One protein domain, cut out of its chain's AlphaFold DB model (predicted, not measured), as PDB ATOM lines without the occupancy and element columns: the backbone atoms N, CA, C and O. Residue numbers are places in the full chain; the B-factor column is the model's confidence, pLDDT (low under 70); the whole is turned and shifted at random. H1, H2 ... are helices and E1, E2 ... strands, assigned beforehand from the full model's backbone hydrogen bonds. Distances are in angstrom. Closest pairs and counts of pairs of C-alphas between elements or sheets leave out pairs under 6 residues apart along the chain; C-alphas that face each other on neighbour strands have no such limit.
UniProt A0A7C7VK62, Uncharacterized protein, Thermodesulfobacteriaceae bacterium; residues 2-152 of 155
ATOM      1  N   LYS A   2      80.024  52.068  63.602       84.50
ATOM      2  CA  LYS A   2      80.124  51.297  62.355       84.50
ATOM      3  C   LYS A   2      80.768  49.911  62.519       84.50
ATOM      4  O   LYS A   2      80.255  48.963  61.943       84.50
ATOM      5  N   LEU A   3      81.833  49.786  63.321       85.19
ATOM      6  CA  LEU A   3      82.567  48.523  63.493       85.19
ATOM      7  C   LEU A   3      81.689  47.406  64.074       85.19
ATOM      8  O   LEU A   3      81.491  46.385  63.429       85.19
ATOM      9  N   VAL A   4      81.116  47.627  65.258       90.75
ATOM     10  CA  VAL A   4      80.287  46.628  65.954       90.75
ATOM     11  C   VAL A   4      79.038  46.262  65.152       90.75
ATOM     12  O   VAL A   4      78.675  45.093  65.081       90.75
ATOM     13  N   MET A   5      78.422  47.230  64.467       92.81
ATOM     14  CA  MET A   5      77.306  46.947  63.555       92.81
ATOM     15  C   MET A   5      77.729  46.072  62.371       92.81
ATOM     16  O   MET A   5      76.983  45.175  61.996       92.81
ATOM     17  N   CYS A   6      78.921  46.303  61.813       94.19
ATOM     18  CA  CYS A   6      79.479  45.467  60.754       94.19
ATOM     19  C   CYS A   6      79.706  44.036  61.257       94.19
ATOM     20  O   CYS A   6      79.190  43.099  60.662       94.19
ATOM     21  N   LEU A   7      80.368  43.867  62.409       95.25
ATOM     22  CA  LEU A   7      80.580  42.545  63.011       95.25
ATOM     23  C   LEU A   7      79.257  41.825  63.284       95.25
ATOM     24  O   LEU A   7      79.111  40.650  62.963       95.25
ATOM     25  N   LYS A   8      78.267  42.540  63.829       96.12
ATOM     26  CA  LYS A   8      76.933  41.986  64.064       96.12
ATOM     27  C   LYS A   8      76.281  41.536  62.765       96.12
ATOM     28  O   LYS A   8      75.761  40.432  62.714       96.12
ATOM     29  N   HIS A   9      76.288  42.373  61.734       95.94
ATOM     30  CA  HIS A   9      75.655  42.047  60.460       95.94
ATOM     31  C   HIS A   9      76.336  40.862  59.764       95.94
ATOM     32  O   HIS A   9      75.649  39.961  59.291       95.94
ATOM     33  N   SER A  10      77.668  40.837  59.755       96.06
ATOM     34  CA  SER A  10      78.447  39.809  59.065       96.06
ATOM     35  C   SER A  10      78.439  38.456  59.773       96.06
ATOM     36  O   SER A  10      78.578  37.438  59.102       96.06
ATOM     37  N   TYR A  11      78.284  38.427  61.103       97.31
ATOM     38  CA  TYR A  11      78.500  37.211  61.896       97.31
ATOM     39  C   TYR A  11      77.354  36.832  62.834       97.31
ATOM     40  O   TYR A  11      77.498  35.847  63.547       97.31
ATOM     41  N   CYS A  12      76.211  37.532  62.866       97.38
ATOM     42  CA  CYS A  12      75.125  37.205  63.812       97.38
ATOM     43  C   CYS A  12      74.609  35.760  63.722       97.38
ATOM     44  O   CYS A  12      74.071  35.253  64.706       97.38
ATOM     45  N   HIS A  13      74.784  35.106  62.572       97.62
ATOM     46  CA  HIS A  13      74.409  33.710  62.343       97.62
ATOM     47  C   HIS A  13      75.564  32.718  62.562       97.62
ATOM     48  O   HIS A  13      75.357  31.516  62.426       97.62
ATOM     49  N   ALA A  14      76.770  33.192  62.893       97.75
ATOM     50  CA  ALA A  14      77.939  32.341  63.080       97.75
ATOM     51  C   ALA A  14      77.800  31.491  64.358       97.75
ATOM     52  O   ALA A  14      77.311  32.006  65.373       97.75
ATOM     53  N   PRO A  15      78.261  30.224  64.360       97.69
ATOM     54  CA  PRO A  15      78.104  29.313  65.496       97.69
ATOM     55  C   PRO A  15      78.603  29.880  66.830       97.69
ATOM     56  O   PRO A  15      77.985  29.658  67.871       97.69
ATOM     57  N   PHE A  16      79.680  30.671  66.804       97.56
ATOM     58  CA  PHE A  16      80.301  31.228  68.006       97.56
ATOM     59  C   PHE A  16      80.004  32.715  68.224       97.56
ATOM     60  O   PHE A  16      80.592  33.336  69.112       97.56
ATOM     61  N   PHE A  17      79.041  33.297  67.498       97.88
ATOM     62  CA  PHE A  17      78.679  34.712  67.631       97.88
ATOM     63  C   PHE A  17      78.401  35.126  69.074       97.88
ATOM     64  O   PHE A  17      78.999  36.072  69.579       97.88
ATOM     65  N   LYS A  18      77.537  34.377  69.768       97.44
ATOM     66  CA  LYS A  18      77.142  34.682  71.152       97.44
ATOM     67  C   LYS A  18      78.306  34.623  72.143       97.44
ATOM     68  O   LYS A  18      78.222  35.263  73.183       97.44
ATOM     69  N   LYS A  19      79.364  33.865  71.830       96.50
ATOM     70  CA  LYS A  19      80.561  33.743  72.670       96.50
ATOM     71  C   LYS A  19      81.542  34.890  72.418       96.50
ATOM     72  O   LYS A  19      82.074  35.453  73.364       96.50
ATOM     73  N   ILE A  20      81.764  35.235  71.152       96.75
ATOM     74  CA  ILE A  20      82.855  36.121  70.720       96.75
ATOM     75  C   ILE A  20      82.410  37.589  70.634       96.75
ATOM     76  O   ILE A  20      83.146  38.495  71.014       96.75
ATOM     77  N   TYR A  21      81.187  37.854  70.170       97.12
ATOM     78  CA  TYR A  21      80.689  39.214  69.943       97.12
ATOM     79  C   TYR A  21      80.622  40.103  71.201       97.12
ATOM     80  O   TYR A  21      80.947  41.287  71.071       97.12
ATOM     81  N   PRO A  22      80.247  39.601  72.401       96.62
ATOM     82  CA  PRO A  22      80.177  40.436  73.601       96.62
ATOM     83  C   PRO A  22      81.484  41.165  73.928       96.62
ATOM     84  O   PRO A  22      81.427  42.315  74.351       96.62
ATOM     85  N   PHE A  23      82.643  40.549  73.666       96.56
ATOM     86  CA  PHE A  23      83.945  41.196  73.847       96.56
ATOM     87  C   PHE A  23      84.078  42.459  72.984       96.56
ATOM     88  O   PHE A  23      84.378  43.536  73.490       96.56
ATOM     89  N   PHE A  24      83.795  42.353  71.682       95.69
ATOM     90  CA  PHE A  24      83.886  43.495  70.767       95.69
ATOM     91  C   PHE A  24      82.836  44.565  71.053       95.69
ATOM     92  O   PHE A  24      83.086  45.749  70.828       95.69
ATOM     93  N   GLN A  25      81.656  44.156  71.524       95.88
ATOM     94  CA  GLN A  25      80.633  45.095  71.959       95.88
ATOM     95  C   GLN A  25      81.110  45.889  73.179       95.88
ATOM     96  O   GLN A  25      81.059  47.114  73.152       95.88
ATOM     97  N   GLU A  26      81.636  45.207  74.193       95.38
ATOM     98  CA  GLU A  26      82.164  45.827  75.406       95.38
ATOM     99  C   GLU A  26      83.335  46.768  75.109       95.38
ATOM    100  O   GLU A  26      83.305  47.929  75.511       95.38
ATOM    101  N   LEU A  27      84.314  46.308  74.322       94.31
ATOM    102  CA  LEU A  27      85.465  47.109  73.902       94.31
ATOM    103  C   LEU A  27      85.045  48.397  73.176       94.31
ATOM    104  O   LEU A  27      85.746  49.403  73.219       94.31
ATOM    105  N   TYR A  28      83.908  48.377  72.482       91.69
ATOM    106  CA  TYR A  28      83.392  49.541  71.773       91.69
ATOM    107  C   TYR A  28      82.526  50.449  72.657       91.69
ATOM    108  O   TYR A  28      82.592  51.672  72.522       91.69
ATOM    109  N   ASP A  29      81.679  49.866  73.506       93.94
ATOM    110  CA  ASP A  29      80.760  50.601  74.380       93.94
ATOM    111  C   ASP A  29      81.518  51.281  75.532       93.94
ATOM    112  O   ASP A  29      81.151  52.377  75.961       93.94
ATOM    113  N   ARG A  30      82.608  50.657  75.992       94.38
ATOM    114  CA  ARG A  30      83.510  51.145  77.039       94.38
ATOM    115  C   ARG A  30      84.968  51.032  76.572       94.38
ATOM    116  O   ARG A  30      85.711  50.188  77.071       94.38
ATOM    117  N   PRO A  31      85.392  51.861  75.601       91.88
ATOM    118  CA  PRO A  31      86.738  51.774  75.065       91.88
ATOM    119  C   PRO A  31      87.773  52.191  76.115       91.88
ATOM    120  O   PRO A  31      87.546  53.165  76.843       91.88
ATOM    121  N   PRO A  32      88.925  51.504  76.172       94.25
ATOM    122  CA  PRO A  32      90.090  51.994  76.888       94.25
ATOM    123  C   PRO A  32      90.484  53.417  76.468       94.25
ATOM    124  O   PRO A  32      90.209  53.863  75.353       94.25
ATOM    125  N   THR A  33      91.162  54.131  77.369       93.44
ATOM    126  CA  THR A  33      91.570  55.528  77.150       93.44
ATOM    127  C   THR A  33      92.588  55.658  76.014       93.44
ATOM    128  O   THR A  33      92.525  56.609  75.235       93.44
ATOM    129  N   GLY A  34      93.538  54.720  75.923       94.62
ATOM    130  CA  GLY A  34      94.613  54.730  74.937       94.62
ATOM    131  C   GLY A  34      94.430  53.700  73.824       94.62
ATOM    132  O   GLY A  34      93.929  52.599  74.037       94.62
ATOM    133  N   LEU A  35      94.931  54.023  72.624       93.56
ATOM    134  CA  LEU A  35      94.985  53.071  71.506       93.56
ATOM    135  C   LEU A  35      95.823  51.828  71.849       93.56
ATOM    136  O   LEU A  35      95.504  50.733  71.396       93.56
ATOM    137  N   ILE A  36      96.884  51.997  72.643       94.75
ATOM    138  CA  ILE A  36      97.711  50.878  73.095       94.75
ATOM    139  C   ILE A  36      96.901  49.909  73.958       94.75
ATOM    140  O   ILE A  36      96.889  48.724  73.654       94.75
ATOM    141  N   ASP A  37      96.145  50.408  74.934       95.06
ATOM    142  CA  ASP A  37      95.317  49.578  75.814       95.06
ATOM    143  C   ASP A  37      94.244  48.823  75.016       95.06
ATOM    144  O   ASP A  37      94.013  47.638  75.243       95.06
ATOM    145  N   CYS A  38      93.641  49.478  74.015       95.12
ATOM    146  CA  CYS A  38      92.733  48.825  73.069       95.12
ATOM    147  C   CYS A  38      93.413  47.676  72.310       95.12
ATOM    148  O   CYS A  38      92.846  46.593  72.191       95.12
ATOM    149  N   ASN A  39      94.616  47.908  71.778       94.62
ATOM    150  CA  ASN A  39      95.345  46.897  71.016       94.62
ATOM    151  C   ASN A  39      95.757  45.718  71.900       94.62
ATOM    152  O   ASN A  39      95.604  44.574  71.477       94.62
ATOM    153  N   LEU A  40      96.239  45.987  73.116       95.31
ATOM    154  CA  LEU A  40      96.613  44.947  74.071       95.31
ATOM    155  C   LEU A  40      95.399  44.113  74.480       95.31
ATOM    156  O   LEU A  40      95.460  42.897  74.371       95.31
ATOM    157  N   ALA A  41      94.259  44.743  74.784       95.44
ATOM    158  CA  ALA A  41      93.025  44.018  75.092       95.44
ATOM    159  C   ALA A  41      92.583  43.081  73.950       95.44
ATOM    160  O   ALA A  41      92.119  41.972  74.201       95.44
ATOM    161  N   ILE A  42      92.734  43.503  72.688       95.12
ATOM    162  CA  ILE A  42      92.434  42.658  71.522       95.12
ATOM    163  C   ILE A  42      93.438  41.503  71.401       95.12
ATOM    164  O   ILE A  42      93.027  40.374  71.140       95.12
ATOM    165  N   ILE A  43      94.736  41.767  71.570       95.44
ATOM    166  CA  ILE A  43      95.789  40.739  71.515       95.44
ATOM    167  C   ILE A  43      95.559  39.687  72.602       95.44
ATOM    168  O   ILE A  43      95.538  38.495  72.295       95.44
ATOM    169  N   ASP A  44      95.313  40.127  73.836       95.06
ATOM    170  CA  ASP A  44      95.036  39.260  74.981       95.06
ATOM    171  C   ASP A  44      93.790  38.406  74.745       95.06
ATOM    172  O   ASP A  44      93.810  37.199  74.985       95.06
ATOM    173  N   PHE A  45      92.731  38.999  74.184       95.25
ATOM    174  CA  PHE A  45      91.534  38.259  73.798       95.25
ATOM    175  C   PHE A  45      91.844  37.141  72.797       95.25
ATOM    176  O   PHE A  45      91.389  36.013  72.977       95.25
ATOM    177  N   PHE A  46      92.634  37.413  71.753       94.50
ATOM    178  CA  PHE A  46      93.026  36.374  70.797       94.50
ATOM    179  C   PHE A  46      93.883  35.287  71.442       94.50
ATOM    180  O   PHE A  46      93.671  34.111  71.156       94.50
ATOM    181  N   PHE A  47      94.820  35.655  72.317       93.56
ATOM    182  CA  PHE A  47      95.622  34.678  73.047       93.56
ATOM    183  C   PHE A  47      94.744  33.756  73.888       93.56
ATOM    184  O   PHE A  47      94.881  32.539  73.785       93.56
ATOM    185  N   GLU A  48      93.779  34.310  74.621       93.50
ATOM    186  CA  GLU A  48      92.810  33.520  75.379       93.50
ATOM    187  C   GLU A  48      91.993  32.595  74.465       93.50
ATOM    188  O   GLU A  48      91.885  31.397  74.736       93.50
ATOM    189  N   GLN A  49      91.446  33.112  73.358       94.25
ATOM    190  CA  GLN A  49      90.612  32.305  72.459       94.25
ATOM    191  C   GLN A  49      91.389  31.189  71.753       94.25
ATOM    192  O   GLN A  49      90.798  30.156  71.436       94.25
ATOM    193  N   PHE A  50      92.690  31.372  71.522       92.50
ATOM    194  CA  PHE A  50      93.562  30.357  70.933       92.50
ATOM    195  C   PHE A  50      94.271  29.478  71.973       92.50
ATOM    196  O   PHE A  50      95.080  28.636  71.595       92.50
ATOM    197  N   GLY A  51      93.994  29.651  73.271       90.69
ATOM    198  CA  GLY A  51      94.661  28.886  74.329       90.69
ATOM    199  C   GLY A  51      96.170  29.144  74.407       90.69
ATOM    200  O   GLY A  51      96.925  28.302  74.893       90.69
ATOM    201  N   LEU A  52      96.622  30.298  73.915       88.38
ATOM    202  CA  LEU A  52      98.018  30.704  73.941       88.38
ATOM    203  C   LEU A  52      98.331  31.336  75.293       88.38
ATOM    204  O   LEU A  52      97.598  32.185  75.798       88.38
ATOM    205  N   THR A  53      99.455  30.936  75.884       81.25
ATOM    206  CA  THR A  53      99.954  31.609  77.086       81.25
ATOM    207  C   THR A  53     100.548  32.956  76.671       81.25
ATOM    208  O   THR A  53     101.405  32.970  75.782       81.25
ATOM    209  N   PRO A  54     100.127  34.085  77.271       72.81
ATOM    210  CA  PRO A  54     100.635  35.390  76.882       72.81
ATOM    211  C   PRO A  54     102.152  35.475  77.059       72.81
ATOM    212  O   PRO A  54     102.706  35.120  78.099       72.81
ATOM    213  N   GLY A  55     102.815  35.966  76.013       76.94
ATOM    214  CA  GLY A  55     104.268  36.074  75.939       76.94
ATOM    215  C   GLY A  55     104.717  37.205  75.023       76.94
ATOM    216  O   GLY A  55     105.500  36.970  74.108       76.94
ATOM    217  N   TYR A  56     104.218  38.425  75.238       91.19
ATOM    218  CA  TYR A  56     104.759  39.616  74.578       91.19
ATOM    219  C   TYR A  56     105.541  40.505  75.557       91.19
ATOM    220  O   TYR A  56     105.458  40.384  76.784       91.19
ATOM    221  N   ARG A  57     106.351  41.392  74.981       90.94
ATOM    222  CA  ARG A  57     107.063  42.486  75.650       90.94
ATOM    223  C   ARG A  57     106.848  43.743  74.827       90.94
ATOM    224  O   ARG A  57     106.808  43.657  73.597       90.94
ATOM    225  N   LEU A  58     106.705  44.892  75.477       93.25
ATOM    226  CA  LEU A  58     106.580  46.144  74.745       93.25
ATOM    227  C   LEU A  58     107.968  46.644  74.371       93.25
ATOM    228  O   LEU A  58     108.881  46.653  75.192       93.25
ATOM    229  N   LEU A  59     108.120  47.119  73.134       92.25
ATOM    230  CA  LEU A  59     109.378  47.717  72.687       92.25
ATOM    231  C   LEU A  59     109.775  48.922  73.554       92.25
ATOM    232  O   LEU A  59     110.951  49.125  73.815       92.25
ATOM    233  N   SER A  60     108.796  49.690  74.037       92.06
ATOM    234  CA  SER A  60     109.011  50.829  74.937       92.06
ATOM    235  C   SER A  60     109.579  50.449  76.307       92.06
ATOM    236  O   SER A  60     110.047  51.326  77.022       92.06
ATOM    237  N   GLU A  61     109.521  49.172  76.688       91.31
ATOM    238  CA  GLU A  61     110.127  48.645  77.918       91.31
ATOM    239  C   GLU A  61     111.566  48.158  77.688       91.31
ATOM    240  O   GLU A  61     112.213  47.697  78.624       91.31
ATOM    241  N   GLN A  62     112.056  48.203  76.444       89.75
ATOM    242  CA  GLN A  62     113.384  47.732  76.067       89.75
ATOM    243  C   GLN A  62     114.312  48.921  75.805       89.75
ATOM    244  O   GLN A  62     113.971  49.849  75.071       89.75
ATOM    245  N   GLU A  63     115.528  48.867  76.339       90.88
ATOM    246  CA  GLU A  63     116.569  49.872  76.088       90.88
ATOM    247  C   GLU A  63     117.367  49.527  74.822       90.88
ATOM    248  O   GLU A  63     118.551  49.197  74.865       90.88
ATOM    249  N   VAL A  64     116.700  49.566  73.667       92.94
ATOM    250  CA  VAL A  64     117.270  49.160  72.372       92.94
ATOM    251  C   VAL A  64     117.220  50.290  71.351       92.94
ATOM    252  O   VAL A  64     116.390  51.194  71.430       92.94
ATOM    253  N   GLN A  65     118.130  50.249  70.383       88.75
ATOM    254  CA  GLN A  65     118.277  51.268  69.343       88.75
ATOM    255  C   GLN A  65     118.432  50.610  67.970       88.75
ATOM    256  O   GLN A  65     118.771  49.432  67.858       88.75
ATOM    257  N   GLY A  66     118.211  51.388  66.913       91.94
ATOM    258  CA  GLY A  66     118.385  50.952  65.528       91.94
ATOM    259  C   GLY A  66     117.107  51.055  64.706       91.94
ATOM    260  O   GLY A  66     116.103  51.622  65.131       91.94
ATOM    261  N   SER A  67     117.151  50.514  63.490       93.69
ATOM    262  CA  SER A  67     116.014  50.517  62.567       93.69
ATOM    263  C   SER A  67     115.975  49.236  61.733       93.69
ATOM    264  O   SER A  67     116.986  48.544  61.592       93.69
ATOM    265  N   GLY A  68     114.799  48.888  61.201       94.19
ATOM    266  CA  GLY A  68     114.623  47.684  60.384       94.19
ATOM    267  C   GLY A  68     115.157  46.427  61.079       94.19
ATOM    268  O   GLY A  68     114.867  46.182  62.249       94.19
ATOM    269  N   THR A  69     115.975  45.641  60.377       96.19
ATOM    270  CA  THR A  69     116.548  44.401  60.924       96.19
ATOM    271  C   THR A  69     117.564  44.631  62.047       96.19
ATOM    272  O   THR A  69     117.690  43.771  62.912       96.19
ATOM    273  N   GLN A  70     118.231  45.791  62.108       96.38
ATOM    274  CA  GLN A  70     119.137  46.112  63.223       96.38
ATOM    275  C   GLN A  70     118.377  46.220  64.544       96.38
ATOM    276  O   GLN A  70     118.839  45.721  65.565       96.38
ATOM    277  N   LEU A  71     117.185  46.829  64.511       96.50
ATOM    278  CA  LEU A  71     116.326  46.917  65.688       96.50
ATOM    279  C   LEU A  71     115.887  45.519  66.146       96.50
ATOM    280  O   LEU A  71     115.954  45.219  67.331       96.50
ATOM    281  N   ILE A  72     115.503  44.648  65.207       95.88
ATOM    282  CA  ILE A  72     115.130  43.254  65.505       95.88
ATOM    283  C   ILE A  72     116.300  42.507  66.160       95.88
ATOM    284  O   ILE A  72     116.106  41.842  67.176       95.88
ATOM    285  N   ALA A  73     117.513  42.648  65.619       96.31
ATOM    286  CA  ALA A  73     118.712  42.038  66.184       96.31
ATOM    287  C   ALA A  73     119.031  42.575  67.589       96.31
ATOM    288  O   ALA A  73     119.323  41.790  68.488       96.31
ATOM    289  N   SER A  74     118.905  43.889  67.807       96.12
ATOM    290  CA  SER A  74     119.117  44.513  69.118       96.12
ATOM    291  C   SER A  74     118.105  44.027  70.161       96.12
ATOM    292  O   SER A  74     118.504  43.696  71.277       96.12
ATOM    293  N   ILE A  75     116.824  43.906  69.789       95.94
ATOM    294  CA  ILE A  75     115.778  43.323  70.644       95.94
ATOM    295  C   ILE A  75     116.123  41.874  70.991       95.94
ATOM    296  O   ILE A  75     116.137  41.507  72.162       95.94
ATOM    297  N   GLY A  76     116.421  41.049  69.982       94.44
ATOM    298  CA  GLY A  76     116.719  39.636  70.192       94.44
ATOM    299  C   GLY A  76     117.939  39.422  71.089       94.44
ATOM    300  O   GLY A  76     117.877  38.610  72.008       94.44
ATOM    301  N   ALA A  77     119.009  40.193  70.887       93.31
ATOM    302  CA  ALA A  77     120.206  40.132  71.720       93.31
ATOM    303  C   ALA A  77     119.915  40.549  73.171       93.31
ATOM    304  O   ALA A  77     120.310  39.843  74.097       93.31
ATOM    305  N   GLY A  78     119.176  41.647  73.374       92.69
ATOM    306  CA  GLY A  78     118.793  42.129  74.708       92.69
ATOM    307  C   GLY A  78     117.920  41.141  75.490       92.69
ATOM    308  O   GLY A  78     117.999  41.077  76.714       92.69
ATOM    309  N   LEU A  79     117.135  40.324  74.782       92.06
ATOM    310  CA  LEU A  79     116.289  39.279  75.363       92.06
ATOM    311  C   LEU A  79     116.975  37.903  75.451       92.06
ATOM    312  O   LEU A  79     116.372  36.957  75.959       92.06
ATOM    313  N   GLY A  80     118.209  37.758  74.956       92.75
ATOM    314  CA  GLY A  80     118.910  36.471  74.902       92.75
ATOM    315  C   GLY A  80     118.283  35.460  73.931       92.75
ATOM    316  O   GLY A  80     118.412  34.249  74.120       92.75
ATOM    317  N   CYS A  81     117.576  35.932  72.903       92.75
ATOM    318  CA  CYS A  81     116.979  35.083  71.878       92.75
ATOM    319  C   CYS A  81     118.059  34.410  71.018       92.75
ATOM    320  O   CYS A  81     119.081  35.006  70.696       92.75
ATOM    321  N   ARG A  82     117.798  33.172  70.585       94.69
ATOM    322  CA  ARG A  82     118.669  32.419  69.657       94.69
ATOM    323  C   ARG A  82     118.091  32.268  68.254       94.69
ATOM    324  O   ARG A  82     118.819  31.929  67.320       94.69
ATOM    325  N   THR A  83     116.793  32.510  68.117       94.75
ATOM    326  CA  THR A  83     116.058  32.294  66.875       94.75
ATOM    327  C   THR A  83     115.082  33.435  66.657       94.75
ATOM    328  O   THR A  83     114.322  33.791  67.557       94.75
ATOM    329  N   TYR A  84     115.094  33.992  65.450       94.69
ATOM    330  CA  TYR A  84     114.079  34.900  64.942       94.69
ATOM    331  C   TYR A  84     113.209  34.160  63.924       94.69
ATOM    332  O   TYR A  84     113.712  33.648  62.924       94.69
ATOM    333  N   ILE A  85     111.906  34.097  64.188       93.56
ATOM    334  CA  ILE A  85     110.935  33.427  63.321       93.56
ATOM    335  C   ILE A  85     110.282  34.476  62.424       93.56
ATOM    336  O   ILE A  85     109.717  35.454  62.916       93.56
ATOM    337  N   ALA A  86     110.330  34.263  61.111       93.81
ATOM    338  CA  ALA A  86     109.759  35.190  60.139       93.81
ATOM    339  C   ALA A  86     109.048  34.467  58.988       93.81
ATOM    340  O   ALA A  86     109.470  33.384  58.573       93.81
ATOM    341  N   PRO A  87     107.988  35.063  58.415       92.44
ATOM    342  CA  PRO A  87     107.338  34.482  57.255       92.44
ATOM    343  C   PRO A  87     108.267  34.547  56.036       92.44
ATOM    344  O   PRO A  87     108.968  35.538  55.828       92.44
ATOM    345  N   VAL A  88     108.221  33.535  55.165       92.44
ATOM    346  CA  VAL A  88     109.012  33.482  53.915       92.44
ATOM    347  C   VAL A  88     108.811  34.741  53.056       92.44
ATOM    348  O   VAL A  88     109.752  35.213  52.419       92.44
ATOM    349  N   ALA A  89     107.615  35.334  53.081       90.75
ATOM    350  CA  ALA A  89     107.301  36.576  52.372       90.75
ATOM    351  C   ALA A  89     108.145  37.787  52.828       90.75
ATOM    352  O   ALA A  89     108.343  38.725  52.055       90.75
ATOM    353  N   ALA A  90     108.676  37.764  54.056       92.00
ATOM    354  CA  ALA A  90     109.503  38.831  54.612       92.00
ATOM    355  C   ALA A  90     110.996  38.712  54.251       92.00
ATOM    356  O   ALA A  90     111.744  39.642  54.543       92.00
ATOM    357  N   LYS A  91     111.439  37.635  53.573       92.62
ATOM    358  CA  LYS A  91     112.862  37.401  53.232       92.62
ATOM    359  C   LYS A  91     113.546  38.617  52.598       92.62
ATOM    360  O   LYS A  91     114.644  38.979  52.996       92.62
ATOM    361  N   LYS A  92     112.879  39.298  51.659       92.88
ATOM    362  CA  LYS A  92     113.428  40.480  50.959       92.88
ATOM    363  C   LYS A  92     113.581  41.735  51.835       92.88
ATOM    364  O   LYS A  92     114.181  42.706  51.394       92.88
ATOM    365  N   HIS A  93     112.998  41.734  53.031       91.81
ATOM    366  CA  HIS A  93     112.996  42.861  53.969       91.81
ATOM    367  C   HIS A  93     113.862  42.608  55.207       91.81
ATOM    368  O   HIS A  93     113.947  43.477  56.073       91.81
ATOM    369  N   ILE A  94     114.481  41.428  55.309       94.12
ATOM    370  CA  ILE A  94     115.275  41.019  56.463       94.12
ATOM    371  C   ILE A  94     116.721  40.845  56.020       94.12
ATOM    372  O   ILE A  94     117.045  39.949  55.242       94.12
ATOM    373  N   ASP A  95     117.597  41.692  56.548       95.31
ATOM    374  CA  ASP A  95     119.037  41.540  56.381       95.31
ATOM    375  C   ASP A  95     119.588  40.588  57.449       95.31
ATOM    376  O   ASP A  95     119.905  40.983  58.573       95.31
ATOM    377  N   VAL A  96     119.670  39.308  57.083       94.62
ATOM    378  CA  VAL A  96     120.079  38.212  57.974       94.62
ATOM    379  C   VAL A  96     121.459  38.414  58.600       94.62
ATOM    380  O   VAL A  96     121.715  37.851  59.660       94.62
ATOM    381  N   ARG A  97     122.322  39.253  58.008       95.31
ATOM    382  CA  ARG A  97     123.664  39.540  58.536       95.31
ATOM    383  C   ARG A  97     123.592  40.175  59.922       95.31
ATOM    384  O   ARG A  97     124.285  39.724  60.821       95.31
ATOM    385  N   PHE A  98     122.682  41.132  60.134       96.00
ATOM    386  CA  PHE A  98     122.520  41.764  61.450       96.00
ATOM    387  C   PHE A  98     122.052  40.779  62.527       96.00
ATOM    388  O   PHE A  98     122.426  40.921  63.686       96.00
ATOM    389  N   LEU A  99     121.234  39.791  62.156       96.06
ATOM    390  CA  LEU A  99     120.760  38.761  63.084       96.06
ATOM    391  C   LEU A  99     121.882  37.767  63.394       96.06
ATOM    392  O   LEU A  99     122.135  37.473  64.559       96.06
ATOM    393  N   HIS A 100     122.609  37.328  62.367       94.75
ATOM    394  CA  HIS A 100     123.755  36.441  62.516       94.75
ATOM    395  C   HIS A 100     124.860  37.056  63.388       94.75
ATOM    396  O   HIS A 100     125.351  36.397  64.303       94.75
ATOM    397  N   ASP A 101     125.207  38.328  63.169       95.12
ATOM    398  CA  ASP A 101     126.216  39.046  63.964       95.12
ATOM    399  C   ASP A 101     125.810  39.181  65.443       95.12
ATOM    400  O   ASP A 101     126.666  39.261  66.324       95.12
ATOM    401  N   ALA A 102     124.506  39.146  65.729       94.81
ATOM    402  CA  ALA A 102     123.948  39.104  67.079       94.81
ATOM    403  C   ALA A 102     123.821  37.675  67.655       94.81
ATOM    404  O   ALA A 102     123.290  37.502  68.750       94.81
ATOM    405  N   GLY A 103     124.285  36.643  66.940       95.44
ATOM    406  CA  GLY A 103     124.172  35.239  67.351       95.44
ATOM    407  C   GLY A 103     122.761  34.654  67.211       95.44
ATOM    408  O   GLY A 103     122.444  33.654  67.858       95.44
ATOM    409  N   ILE A 104     121.908  35.268  66.386       96.44
ATOM    410  CA  ILE A 104     120.503  34.900  66.193       96.44
ATOM    411  C   ILE A 104     120.338  34.213  64.835       96.44
ATOM    412  O   ILE A 104     120.567  34.803  63.781       96.44
ATOM    413  N   SER A 105     119.882  32.963  64.861       95.06
ATOM    414  CA  SER A 105     119.495  32.227  63.654       95.06
ATOM    415  C   SER A 105     118.121  32.671  63.146       95.06
ATOM    416  O   SER A 105     117.285  33.133  63.923       95.06
ATOM    417  N   VAL A 106     117.864  32.530  61.846       94.56
ATOM    418  CA  VAL A 106     116.552  32.852  61.265       94.56
ATOM    419  C   VAL A 106     115.848  31.577  60.835       94.56
ATOM    420  O   VAL A 106     116.377  30.822  60.020       94.56
ATOM    421  N   GLU A 107     114.647  31.356  61.359       94.69
ATOM    422  CA  GLU A 107     113.752  30.287  60.928       94.69
ATOM    423  C   GLU A 107     112.625  30.868  60.080       94.69
ATOM    424  O   GLU A 107     111.916  31.799  60.475       94.69
ATOM    425  N   TRP A 108     112.471  30.316  58.879       93.69
ATOM    426  CA  TRP A 108     111.478  30.786  57.930       93.69
ATOM    427  C   TRP A 108     110.250  29.896  57.993       93.69
ATOM    428  O   TRP A 108     110.350  28.690  57.763       93.69
ATOM    429  N   PHE A 109     109.084  30.490  58.215       92.12
ATOM    430  CA  PHE A 109     107.826  29.758  58.163       92.12
ATOM    431  C   PHE A 109     106.953  30.213  56.996       92.12
ATOM    432  O   PHE A 109     106.999  31.344  56.511       92.12
ATOM    433  N   SER A 110     106.133  29.294  56.527       92.00
ATOM    434  CA  SER A 110     105.025  29.542  55.619       92.00
ATOM    435  C   SER A 110     103.819  28.776  56.138       92.00
ATOM    436  O   SER A 110     103.938  27.966  57.056       92.00
ATOM    437  N   TYR A 111     102.647  29.047  55.591       90.12
ATOM    438  CA  TYR A 111     101.443  28.324  55.959       90.12
ATOM    439  C   TYR A 111     100.558  28.160  54.735       90.12
ATOM    440  O   TYR A 111     100.623  28.947  53.788       90.12
ATOM    441  N   ARG A 112      99.729  27.121  54.759       90.12
ATOM    442  CA  ARG A 112      98.551  27.054  53.891       90.12
ATOM    443  C   ARG A 112      97.385  27.681  54.635       90.12
ATOM    444  O   ARG A 112      97.339  27.611  55.859       90.12
ATOM    445  N   HIS A 113      96.450  28.299  53.924       89.88
ATOM    446  CA  HIS A 113      95.270  28.838  54.595       89.88
ATOM    447  C   HIS A 113      94.488  27.691  55.252       89.88
ATOM    448  O   HIS A 113      94.173  26.720  54.559       89.88
ATOM    449  N   PRO A 114      94.193  27.776  56.562       91.81
ATOM    450  CA  PRO A 114      93.345  26.792  57.214       91.81
ATOM    451  C   PRO A 114      91.953  26.884  56.591       91.81
ATOM    452  O   PRO A 114      91.376  27.968  56.535       91.81
ATOM    453  N   VAL A 115      91.433  25.760  56.096       94.50
ATOM    454  CA  VAL A 115      90.105  25.692  55.470       94.50
ATOM    455  C   VAL A 115      89.098  25.245  56.518       94.50
ATOM    456  O   VAL A 115      89.156  24.117  57.001       94.50
ATOM    457  N   TYR A 116      88.166  26.124  56.858       94.94
ATOM    458  CA  TYR A 116      87.124  25.891  57.856       94.94
ATOM    459  C   TYR A 116      85.762  26.345  57.308       94.94
ATOM    460  O   TYR A 116      85.717  27.135  56.361       94.94
ATOM    461  N   PRO A 117      84.640  25.856  57.871       95.19
ATOM    462  CA  PRO A 117      83.311  26.285  57.445       95.19
ATOM    463  C   PRO A 117      83.131  27.796  57.637       95.19
ATOM    464  O   PRO A 117      83.415  28.295  58.717       95.19
ATOM    465  N   GLN A 118      82.636  28.508  56.623       96.69
ATOM    466  CA  GLN A 118      82.277  29.932  56.686       96.69
ATOM    467  C   GLN A 118      80.776  30.115  56.404       96.69
ATOM    468  O   GLN A 118      80.136  29.258  55.798       96.69
ATOM    469  N   LEU A 119      80.194  31.240  56.834       95.25
ATOM    470  CA  LEU A 119      78.751  31.503  56.714       95.25
ATOM    471  C   LEU A 119      78.216  31.621  55.279       95.25
ATOM    472  O   LEU A 119      77.044  31.334  55.042       95.25
ATOM    473  N   TRP A 120      79.034  32.109  54.345       92.88
ATOM    474  CA  TRP A 120      78.554  32.663  53.072       92.88
ATOM    475  C   TRP A 120      78.855  31.780  51.853       92.88
ATOM    476  O   TRP A 120      78.832  32.265  50.723       92.88
ATOM    477  N   GLY A 121      79.090  30.483  52.077       92.44
ATOM    478  CA  GLY A 121      79.311  29.488  51.028       92.44
ATOM    479  C   GLY A 121      80.749  28.983  50.991       92.44
ATOM    480  O   GLY A 121      81.265  28.516  52.005       92.44
ATOM    481  N   GLU A 122      81.357  29.035  49.806       95.62
ATOM    482  CA  GLU A 122      82.725  28.567  49.574       95.62
ATOM    483  C   GLU A 122      83.747  29.328  50.424       95.62
ATOM    484  O   GLU A 122      83.593  30.519  50.705       95.62
ATOM    485  N   PHE A 123      84.815  28.628  50.802       96.75
ATOM    486  CA  PHE A 123      85.879  29.182  51.627       96.75
ATOM    487  C   PHE A 123      86.603  30.341  50.928       96.75
ATOM    488  O   PHE A 123      87.086  30.205  49.801       96.75
ATOM    489  N   VAL A 124      86.749  31.456  51.647       96.44
ATOM    490  CA  VAL A 124      87.520  32.626  51.223       96.44
ATOM    491  C   VAL A 124      88.780  32.755  52.097       96.44
ATOM    492  O   VAL A 124      88.654  32.904  53.319       96.44
ATOM    493  N   PRO A 125      89.996  32.703  51.509       94.81
ATOM    494  CA  PRO A 125      91.251  32.899  52.238       94.81
ATOM    495  C   PRO A 125      91.490  34.378  52.598       94.81
ATOM    496  O   PRO A 125      90.719  35.258  52.224       94.81
ATOM    497  N   ASP A 126      92.582  34.651  53.321       91.62
ATOM    498  CA  ASP A 126      93.053  36.007  53.674       91.62
ATOM    499  C   ASP A 126      92.074  36.869  54.499       91.62
ATOM    500  O   ASP A 126      92.181  38.097  54.548       91.62
ATOM    501  N   LEU A 127      91.131  36.235  55.199       94.06
ATOM    502  CA  LEU A 127      90.245  36.914  56.142       94.06
ATOM    503  C   LEU A 127      90.903  37.122  57.512       94.06
ATOM    504  O   LEU A 127      91.876  36.471  57.892       94.06
ATOM    505  N   SER A 128      90.344  38.057  58.285       93.44
ATOM    506  CA  SER A 128      90.817  38.360  59.638       93.44
ATOM    507  C   SER A 128      90.686  37.160  60.581       93.44
ATOM    508  O   SER A 128      89.743  36.381  60.458       93.44
ATOM    509  N   ALA A 129      91.518  37.100  61.625       94.19
ATOM    510  CA  ALA A 129      91.401  36.103  62.698       94.19
ATOM    511  C   ALA A 129      90.029  36.111  63.412       94.19
ATOM    512  O   ALA A 129      89.648  35.137  64.055       94.19
ATOM    513  N   ILE A 130      89.255  37.192  63.285       95.38
ATOM    514  CA  ILE A 130      87.885  37.274  63.801       95.38
ATOM    515  C   ILE A 130      86.947  36.306  63.054       95.38
ATOM    516  O   ILE A 130      86.036  35.755  63.668       95.38
ATOM    517  N   ASP A 131      87.175  36.070  61.757       96.81
ATOM    518  CA  ASP A 131      86.338  35.189  60.930       96.81
ATOM    519  C   ASP A 131      86.410  33.738  61.423       96.81
ATOM    520  O   ASP A 131      85.380  33.136  61.733       96.81
ATOM    521  N   ILE A 132      87.624  33.205  61.607       96.44
ATOM    522  CA  ILE A 132      87.803  31.843  62.124       96.44
ATOM    523  C   ILE A 132      87.276  31.702  63.557       96.44
ATOM    524  O   ILE A 132      86.686  30.678  63.888       96.44
ATOM    525  N   LEU A 133      87.393  32.732  64.401       96.88
ATOM    526  CA  LEU A 133      86.820  32.685  65.748       96.88
ATOM    527  C   LEU A 133      85.291  32.653  65.735       96.88
ATOM    528  O   LEU A 133      84.697  31.891  66.494       96.88
ATOM    529  N   PHE A 134      84.638  33.447  64.886       97.56
ATOM    530  CA  PHE A 134      83.178  33.431  64.801       97.56
ATOM    531  C   PHE A 134      82.640  32.128  64.211       97.56
ATOM    532  O   PHE A 134      81.611  31.627  64.680       97.56
ATOM    533  N   ASN A 135      83.318  31.583  63.202       97.81
ATOM    534  CA  ASN A 135      82.841  30.416  62.473       97.81
ATOM    535  C   ASN A 135      83.275  29.074  63.086       97.81
ATOM    536  O   ASN A 135      82.490  28.127  63.096       97.81
ATOM    537  N   TYR A 136      84.496  28.994  63.617       95.81
ATOM    538  CA  TYR A 136      85.138  27.747  64.050       95.81
ATOM    539  C   TYR A 136      85.520  27.731  65.541       95.81
ATOM    540  O   TYR A 136      85.663  26.663  66.136       95.81
ATOM    541  N   GLY A 137      85.586  28.903  66.182       94.25
ATOM    542  CA  GLY A 137      85.593  29.024  67.639       94.25
ATOM    543  C   GLY A 137      86.820  28.398  68.312       94.25
ATOM    544  O   GLY A 137      87.932  28.597  67.830       94.25
ATOM    545  N   PRO A 138      86.653  27.665  69.434       89.69
ATOM    546  CA  PRO A 138      87.764  27.104  70.215       89.69
ATOM    547  C   PRO A 138      88.697  26.174  69.433       89.69
ATOM    548  O   PRO A 138      89.858  26.042  69.794       89.69
ATOM    549  N   MET A 139      88.206  25.550  68.359       90.69
ATOM    550  CA  MET A 139      88.989  24.641  67.512       90.69
ATOM    551  C   MET A 139      89.865  25.388  66.493       90.69
ATOM    552  O   MET A 139      90.576  24.769  65.704       90.69
ATOM    553  N   ALA A 140      89.815  26.724  66.473       94.00
ATOM    554  CA  ALA A 140      90.603  27.545  65.559       94.00
ATOM    555  C   ALA A 140      92.109  27.320  65.711       94.00
ATOM    556  O   ALA A 140      92.811  27.288  64.704       94.00
ATOM    557  N   TRP A 141      92.608  27.139  66.937       92.62
ATOM    558  CA  TRP A 141      94.037  26.911  67.137       92.62
ATOM    559  C   TRP A 141      94.511  25.598  66.508       92.62
ATOM    560  O   TRP A 141      95.520  25.610  65.807       92.62
ATOM    561  N   ASP A 142      93.754  24.511  66.676       91.75
ATOM    562  CA  ASP A 142      94.115  23.186  66.157       91.75
ATOM    563  C   ASP A 142      94.389  23.253  64.647       91.75
ATOM    564  O   ASP A 142      95.490  22.946  64.186       91.75
ATOM    565  N   ILE A 143      93.444  23.805  63.881       92.62
ATOM    566  CA  ILE A 143      93.592  23.916  62.426       92.62
ATOM    567  C   ILE A 143      94.676  24.921  62.006       92.62
ATOM    568  O   ILE A 143      95.336  24.715  60.989       92.62
ATOM    569  N   ILE A 144      94.888  26.004  62.763       91.38
ATOM    570  CA  ILE A 144      95.969  26.969  62.491       91.38
ATOM    571  C   ILE A 144      97.338  26.319  62.715       91.38
ATOM    572  O   ILE A 144      98.277  26.579  61.959       91.38
ATOM    573  N   SER A 145      97.464  25.484  63.746       89.25
ATOM    574  CA  SER A 145      98.716  24.817  64.092       89.25
ATOM    575  C   SER A 145      99.094  23.727  63.081       89.25
ATOM    576  O   SER A 145     100.269  23.602  62.736       89.25
ATOM    577  N   ASP A 146      98.106  23.039  62.502       89.81
ATOM    578  CA  ASP A 146      98.311  21.940  61.547       89.81
ATOM    579  C   ASP A 146      98.805  22.389  60.161       89.81
ATOM    580  O   ASP A 146      99.389  21.607  59.407       89.81
ATOM    581  N   VAL A 147      98.577  23.650  59.787       87.31
ATOM    582  CA  VAL A 147      98.898  24.163  58.442       87.31
ATOM    583  C   VAL A 147     100.256  24.862  58.349       87.31
ATOM    584  O   VAL A 147     100.592  25.421  57.297       87.31
ATOM    585  N   GLN A 148     101.042  24.835  59.428       84.75
ATOM    586  CA  GLN A 148     102.361  25.460  59.495       84.75
ATOM    587  C   GLN A 148     103.413  24.644  58.739       84.75
ATOM    588  O   GLN A 148     103.486  23.421  58.830       84.75
ATOM    589  N   GLN A 149     104.261  25.340  57.987       84.56
ATOM    590  CA  GLN A 149     105.332  24.747  57.195       84.56
ATOM    591  C   GLN A 149     106.646  25.459  57.485       84.56
ATOM    592  O   GLN A 149     106.830  26.625  57.123       84.56
ATOM    593  N   TRP A 150     107.564  24.731  58.108       84.38
ATOM    594  CA  TRP A 150     108.870  25.230  58.516       84.38
ATOM    595  C   TRP A 150     109.918  24.928  57.450       84.38
ATOM    596  O   TRP A 150     110.002  23.810  56.940       84.38
ATOM    597  N   GLN A 151     110.718  25.934  57.106       76.50
ATOM    598  CA  GLN A 151     111.906  25.772  56.278       76.50
ATOM    599  C   GLN A 151     113.142  25.867  57.176       76.50
ATOM    600  O   GLN A 151     113.193  26.755  58.032       76.50
ATOM    601  N   PRO A 152     114.143  24.989  56.981       61.41
ATOM    602  CA  PRO A 152     115.359  25.019  57.778       61.41
ATOM    603  C   PRO A 152     116.063  26.372  57.657       61.41
ATOM    604  O   PRO A 152     115.988  27.044  56.621       61.41
TER     605      PRO A 152
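Overview. This is residues 2 to 152 of the 155 residues of an uncharacterized protein of Thermodesulfobacteriaceae bacterium (UniProt A0A7C7VK62). Two lobes stand side by side with an open gap between H3 and H4: a helical lobe of H1, H2, H3, H7 and H8, and a smaller lobe of the sheet E1 E2 E3 with H4, H5 and H6. In the helical lobe H1, H2 and H3 run in alternating directions, with H7 and H8 at the end where H2 begins and H3 ends; residues 50 to 67 bridge the lobes, and residues 112 to 128 lead from E2 back to the helical lobe. The printed part has 151 residues with eight named helices and three named strands, in the order H1 H2 H3 H4 E1 H5 H6 E2 H7 H8 E3; the sheet, order E1 E2 E3, is mixed, and the class is mostly helix. The whole is loose, with a radius of gyration of the C-alphas of 18.5 A and spans of 52 by 38 by 25 A.

Arrangement. H1, residues 2 to 11, and H2, residues 17 to 29, touch as a helical hairpin, at a shallow tilt of 2 degrees, opposite ways; their closest C-alphas, of Val 4 and Gln 25, are 6.2 A apart. H3, residues 35 to 49, is close to H2 but not clearly touching, with the C-alphas of Leu 27 and Cys 38 closest at 7.5 A. H4, residues 68 to 78, is apart from H3. E1, residues 83 to 87, is followed by H5, residues 88 to 93, H6, residues 96 to 101, and E2, residues 105 to 111. This is a strand-helix-strand unit, two parallel neighbour strands with helices between, and its crossover is right-handed. N 84 and O 105, at 2.8 A, and N 107 and O 84, at 2.9 A, are within hydrogen-bond range. H5 is on the sheet at a height over the sheet of 7.2 A, over none of the strands, and H6 only grazes the sheet with residues 96 to 100. H4 and H6 touch, at a shallow tilt of 33 degrees, only just short of steep, and run the same way; the C-alphas of Ala 73 and Leu 99 are closest at 5.0 A. H7, residues 129 to 135, touches H2, with residues 17 to 20 of H2 alone; the closest C-alphas, of Phe 17 and Phe 134, are 5.5 A apart. H8, residues 137 to 146, is close to H7 but not clearly touching, with the C-alphas of Ile 132 and Ala 140 closest at 6.2 A. E3, residues 148 to 151, is antiparallel to E2, with N 110 and O 149 within hydrogen-bond range at 2.8 A. Every O i to N i+4 pair is within range in H1, H3, H4, H6 and H7; in H2 it is 6 of 9, in H8 3 of 6, and in H5 0 of 2, beside 2 of 3 O i to N i+3 pairs.

Along the chain. H1 begins at C-alpha 2, (80.124, 51.297, 62.355), and measures 14.2 A from first to last C-alpha. H2 measures 17.4 A, H3 21.2 A, H4 15.9 A, E1 13.2 A, H5 10.2 A and H6 8.6 A. E2 measures 20.0 A and ends at C-alpha 111, (101.443, 28.324, 55.959). H7 measures 10.3 A, H8 15.8 A and E3 10.1 A; E3 ends at C-alpha 151, (111.906, 25.772, 56.278).

Size, cuts and confidence. The two C-alphas farthest apart, of His 13 and Asp 101, are 52.1 A apart. The printed part has no cut. The links H3 to H4, 18 residues, and E2 to H7, 17 residues, are long; the others are tight. The mean pLDDT of the printed part is 93.1, and residue 152 alone is under 70.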